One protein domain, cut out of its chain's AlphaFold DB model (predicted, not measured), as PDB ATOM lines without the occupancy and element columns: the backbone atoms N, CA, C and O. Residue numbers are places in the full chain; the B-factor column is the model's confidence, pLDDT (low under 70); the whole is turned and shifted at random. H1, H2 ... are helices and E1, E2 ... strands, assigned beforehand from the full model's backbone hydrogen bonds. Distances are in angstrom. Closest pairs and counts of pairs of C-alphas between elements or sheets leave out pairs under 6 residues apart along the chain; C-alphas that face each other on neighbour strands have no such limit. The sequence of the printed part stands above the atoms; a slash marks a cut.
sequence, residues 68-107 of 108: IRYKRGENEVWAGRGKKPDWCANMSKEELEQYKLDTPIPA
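What this domain is: This is residues 68 to 107 of the 108 residues of the protein "H-NS histone family protein" of Prosthecochloris sp. ZM_2 (UniProt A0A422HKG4). A small two-stranded antiparallel sheet, E1 beside E2, brings the beginning and the end of the printed part together, and between them the backbone makes one round trip, out along a long loop, through two short helices, H1 and H2, and back. Residues 77 to 78 of that loop fold back to pair with E1, and residues 89 to 95, of which 93 to 95 belong to H2, stick out. The printed part has 40 residues, with two named strands and two named helices in the order E1 H1 H2 E2, in the mixed class of helices and strands. It is compact, with a radius of gyration of the C-alphas of 9.2 A, and spans 24 by 18 by 18 A.

How they stand to each other: Look first at E1, residues 68 to 71, and its antiparallel neighbour E2, residues 100 to 106; their directions differ by 127 degrees. Here N 68 and O 105 are 2.7 A apart and N 101 and O 69 are 2.9 A apart, both within hydrogen-bond range. Residues 70 to 71 of E1 also pair, antiparallel, with residues 77 to 78. Going outward, you reach H2, residues 93 to 97, whose closest C-alphas to E1 are Leu 96 and Tyr 70, 7.4 A apart. H1, residues 86 to 89, is close to H2 but not clearly touching, with the closest C-alphas, Cys 88 and Leu 96, 7.1 A apart. H1 and E2 are apart. In H2 every O i to N i+4 pair is within hydrogen-bond range; H1 is too short for such a pair.

Where its parts are: Find C-alpha 68 at (252.965, 293.736, 375.186), where E1 begins its 7.5 A. H1 starts at C-alpha 86, (254.457, 307.303, 367.443). E2, 14.1 A long, ends at C-alpha 106, (255.966, 290.336, 379.056).

The domain as a whole: The C-alphas farthest apart, Asn 90 and Pro 106, are 24.5 A apart. The printed part has no cut. E1 to H1 is a long link of 14 residues; the other two links are tight. Mean pLDDT of the printed part is 80.9, and residue 107 is under 70.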
ATOM      1  N   ILE A  68     252.966 293.220 376.557       82.69
ATOM      2  CA  ILE A  68     252.965 293.736 375.186       82.69
ATOM      3  C   ILE A  68     251.867 293.020 374.401       82.69
ATOM      4  O   ILE A  68     251.800 291.792 374.383       82.69
ATOM      5  N   ARG A  69     250.995 293.795 373.748       83.94
ATOM      6  CA  ARG A  69     249.849 293.282 372.977       83.94
ATOM      7  C   ARG A  69     249.970 293.542 371.481       83.94
ATOM      8  O   ARG A  69     249.310 292.855 370.713       83.94
ATOM      9  N   TYR A  70     250.785 294.513 371.081       86.88
ATOM     10  CA  TYR A  70     250.985 294.904 369.691       86.88
ATOM     11  C   TYR A  70     252.481 295.064 369.404       86.88
ATOM     12  O   TYR A  70     253.184 295.671 370.217       86.88
ATOM     13  N   LYS A  71     252.965 294.534 368.275       85.94
ATOM     14  CA  LYS A  71     254.374 294.613 367.853       85.94
ATOM     15  C   LYS A  71     254.469 294.766 366.334       85.94
ATOM     16  O   LYS A  71     253.984 293.907 365.604       85.94
ATOM     17  N   ARG A  72     255.117 295.838 365.874       83.19
ATOM     18  CA  ARG A  72     255.410 296.090 364.450       83.19
ATOM     19  C   ARG A  72     256.851 295.729 364.067       83.19
ATOM     20  O   ARG A  72     257.088 295.261 362.961       83.19
ATOM     21  N   GLY A  73     257.783 295.866 365.010       81.94
ATOM     22  CA  GLY A  73     259.211 295.568 364.865       81.94
ATOM     23  C   GLY A  73     259.859 295.299 366.226       81.94
ATOM     24  O   GLY A  73     259.161 295.184 367.230       81.94
ATOM     25  N   GLU A  74     261.185 295.180 366.297       73.44
ATOM     26  CA  GLU A  74     261.885 294.803 367.538       73.44
ATOM     27  C   GLU A  74     261.746 295.855 368.654       73.44
ATOM     28  O   GLU A  74     261.428 295.496 369.784       73.44
ATOM     29  N   ASN A  75     261.840 297.144 368.304       75.88
ATOM     30  CA  ASN A  75     261.693 298.279 369.231       75.88
ATOM     31  C   ASN A  75     260.313 298.970 369.167       75.88
ATOM     32  O   ASN A  75     260.055 299.936 369.881       75.88
ATOM     33  N   GLU A  76     259.404 298.487 368.318       84.69
ATOM     34  CA  GLU A  76     258.087 299.093 368.081       84.69
ATOM     35  C   GLU A  76     256.986 298.246 368.723       84.69
ATOM     36  O   GLU A  76     256.243 297.519 368.056       84.69
ATOM     37  N   VAL A  77     256.906 298.324 370.052       86.81
ATOM     38  CA  VAL A  77     255.982 297.539 370.880       86.81
ATOM     39  C   VAL A  77     255.001 298.430 371.633       86.81
ATOM     40  O   VAL A  77     255.334 299.531 372.072       86.81
ATOM     41  N   TRP A  78     253.773 297.948 371.821       87.44
ATOM     42  CA  TRP A  78     252.772 298.634 372.630       87.44
ATOM     43  C   TRP A  78     251.932 297.661 373.462       87.44
ATOM     44  O   TRP A  78     251.405 296.659 372.976       87.44
ATOM     45  N   ALA A  79     251.757 297.978 374.746       82.88
ATOM     46  CA  ALA A  79     250.971 297.177 375.687       82.88
ATOM     47  C   ALA A  79     249.444 297.341 375.522       82.88
ATOM     48  O   ALA A  79     248.667 296.730 376.255       82.88
ATOM     49  N   GLY A  80     248.980 298.201 374.602       80.19
ATOM     50  CA  GLY A  80     247.553 298.515 374.421       80.19
ATOM     51  C   GLY A  80     246.925 299.302 375.584       80.19
ATOM     52  O   GLY A  80     245.704 299.439 375.670       80.19
ATOM     53  N   ARG A  81     247.753 299.775 376.521       77.19
ATOM     54  CA  ARG A  81     247.393 300.564 377.707       77.19
ATOM     55  C   ARG A  81     248.428 301.684 377.859       77.19
ATOM     56  O   ARG A  81     249.623 301.424 377.737       77.19
ATOM     57  N   GLY A  82     247.984 302.902 378.171       74.19
ATOM     58  CA  GLY A  82     248.862 304.067 378.355       74.19
ATOM     59  C   GLY A  82     249.192 304.816 377.057       74.19
ATOM     60  O   GLY A  82     248.525 304.620 376.041       74.19
ATOM     61  N   LYS A  83     250.205 305.696 377.109       80.56
ATOM     62  CA  LYS A  83     250.631 306.534 375.973       80.56
ATOM     63  C   LYS A  83     250.930 305.660 374.750       80.56
ATOM     64  O   LYS A  83     251.668 304.682 374.859       80.56
ATOM     65  N   LYS A  84     250.325 306.007 373.613       83.06
ATOM     66  CA  LYS A  84     250.576 305.359 372.323       83.06
ATOM     67  C   LYS A  84     251.962 305.770 371.794       83.06
ATOM     68  O   LYS A  84     252.246 306.968 371.803       83.06
ATOM     69  N   PRO A  85     252.804 304.819 371.362       86.12
ATOM     70  CA  PRO A  85     253.985 305.084 370.544       86.12
ATOM     71  C   PRO A  85     253.652 305.789 369.225       86.12
ATOM     72  O   PRO A  85     252.541 305.649 368.712       86.12
ATOM     73  N   ASP A  86     254.635 306.484 368.651       86.62
ATOM     74  CA  ASP A  86     254.457 307.303 367.443       86.62
ATOM     75  C   ASP A  86     253.952 306.493 366.238       86.62
ATOM     76  O   ASP A  86     253.108 306.966 365.481       86.62
ATOM     77  N   TRP A  87     254.373 305.228 366.113       86.44
ATOM     78  CA  TRP A  87     253.957 304.349 365.016       86.44
ATOM     79  C   TRP A  87     252.470 303.965 365.057       86.44
ATOM     80  O   TRP A  87     251.894 303.708 364.004       86.44
ATOM     81  N   CYS A  88     251.842 303.944 366.240       84.25
ATOM     82  CA  CYS A  88     250.424 303.604 366.414       84.25
ATOM     83  C   CYS A  88     249.558 304.787 366.872       84.25
ATOM     84  O   CYS A  88     248.376 304.607 367.178       84.25
ATOM     85  N   ALA A  89     250.131 305.990 366.976       85.44
ATOM     86  CA  ALA A  89     249.425 307.181 367.441       85.44
ATOM     87  C   ALA A  89     248.269 307.562 366.501       85.44
ATOM     88  O   ALA A  89     247.175 307.855 366.983       85.44
ATOM     89  N   ASN A  90     248.503 307.460 365.186       85.12
ATOM     90  CA  ASN A  90     247.563 307.853 364.129       85.12
ATOM     91  C   ASN A  90     246.864 306.671 363.429       85.12
ATOM     92  O   ASN A  90     246.136 306.894 362.469       85.12
ATOM     93  N   MET A  91     247.084 305.432 363.882       84.56
ATOM     94  CA  MET A  91     246.457 304.242 363.289       84.56
ATOM     95  C   MET A  91     245.024 304.042 363.790       84.56
ATOM     96  O   MET A  91     244.723 304.290 364.969       84.56
ATOM     97  N   SER A  92     244.159 303.531 362.913       84.44
ATOM     98  CA  SER A  92     242.825 303.066 363.278       84.44
ATOM     99  C   SER A  92     242.897 301.794 364.134       84.44
ATOM    100  O   SER A  92     243.938 301.141 364.273       84.44
ATOM    101  N   LYS A  93     241.774 301.436 364.763       78.56
ATOM    102  CA  LYS A  93     241.704 300.214 365.571       78.56
ATOM    103  C   LYS A  93     241.858 298.964 364.699       78.56
ATOM    104  O   LYS A  93     242.507 298.023 365.143       78.56
ATOM    105  N   GLU A  94     241.304 298.978 363.487       80.94
ATOM    106  CA  GLU A  94     241.411 297.868 362.537       80.94
ATOM    107  C   GLU A  94     242.861 297.673 362.069       80.94
ATOM    108  O   GLU A  94     243.361 296.551 362.046       80.94
ATOM    109  N   GLU A  95     243.579 298.762 361.785       81.50
ATOM    110  CA  GLU A  95     244.991 298.714 361.381       81.50
ATOM    111  C   GLU A  95     245.897 298.200 362.510       81.50
ATOM    112  O   GLU A  95     246.859 297.470 362.274       81.50
ATOM    113  N   LEU A  96     245.575 298.533 363.763       81.25
ATOM    114  CA  LEU A  96     246.291 298.034 364.938       81.25
ATOM    115  C   LEU A  96     246.100 296.530 365.159       81.25
ATOM    116  O   LEU A  96     247.006 295.877 365.678       81.25
ATOM    117  N   GLU A  97     244.952 295.968 364.782       82.88
ATOM    118  CA  GLU A  97     244.690 294.531 364.924       82.88
ATOM    119  C   GLU A  97     245.588 293.675 364.026       82.88
ATOM    120  O   GLU A  97     245.925 292.559 364.419       82.88
ATOM    121  N   GLN A  98     246.090 294.222 362.915       81.00
ATOM    122  CA  GLN A  98     247.082 293.557 362.064       81.00
ATOM    123  C   GLN A  98     248.418 293.299 362.789       81.00
ATOM    124  O   GLN A  98     249.118 292.340 362.474       81.00
ATOM    125  N   TYR A  99     248.757 294.126 363.781       82.25
ATOM    126  CA  TYR A  99     249.991 294.023 364.571       82.25
ATOM    127  C   TYR A  99     249.763 293.410 365.957       82.25
ATOM    128  O   TYR A  99     250.646 293.470 366.819       82.25
ATOM    129  N   LYS A 100     248.568 292.867 366.215       83.62
ATOM    130  CA  LYS A 100     248.214 292.255 367.496       83.62
ATOM    131  C   LYS A 100     248.943 290.922 367.655       83.62
ATOM    132  O   LYS A 100     248.845 290.038 366.812       83.62
ATOM    133  N   LEU A 101     249.626 290.762 368.781       78.94
ATOM    134  CA  LEU A 101     250.208 289.486 369.177       78.94
ATOM    135  C   LEU A 101     249.101 288.575 369.720       78.94
ATOM    136  O   LEU A 101     248.367 288.967 370.630       78.94
ATOM    137  N   ASP A 102     248.992 287.366 369.171       71.06
ATOM    138  CA  ASP A 102     248.012 286.365 369.616       71.06
ATOM    139  C   ASP A 102     248.321 285.875 371.045       71.06
ATOM    140  O   ASP A 102     247.435 285.718 371.882       71.06
ATOM    141  N   THR A 103     249.616 285.774 371.376       73.12
ATOM    142  CA  THR A 103     250.099 285.569 372.746       73.12
ATOM    143  C   THR A 103     250.783 286.840 373.259       73.12
ATOM    144  O   THR A 103     251.800 287.254 372.698       73.12
ATOM    145  N   PRO A 104     250.261 287.486 374.314       71.75
ATOM    146  CA  PRO A 104     250.882 288.676 374.878       71.75
ATOM    147  C   PRO A 104     252.195 288.332 375.599       71.75
ATOM    148  O   PRO A 104     252.229 287.461 376.468       71.75
ATOM    149  N   ILE A 105     253.266 289.047 375.258       76.00
ATOM    150  CA  ILE A 105     254.624 288.813 375.777       76.00
ATOM    151  C   ILE A 105     254.882 289.790 376.933       76.00
ATOM    152  O   ILE A 105     254.473 290.950 376.835       76.00
ATOM    153  N   PRO A 106     255.525 289.384 378.040       72.31
ATOM    154  CA  PRO A 106     255.966 290.336 379.056       72.31
ATOM    155  C   PRO A 106     256.893 291.385 378.425       72.31
ATOM    156  O   PRO A 106     257.825 291.022 377.716       72.31
ATOM    157  N   ALA A 107     256.643 292.675 378.658       66.38
ATOM    158  CA  ALA A 107     257.692 293.671 378.468       66.38
ATOM    159  C   ALA A 107     258.786 293.357 379.492       66.38
ATOM    160  O   ALA A 107     258.479 293.324 380.690       66.38
TER     161      ALA A 107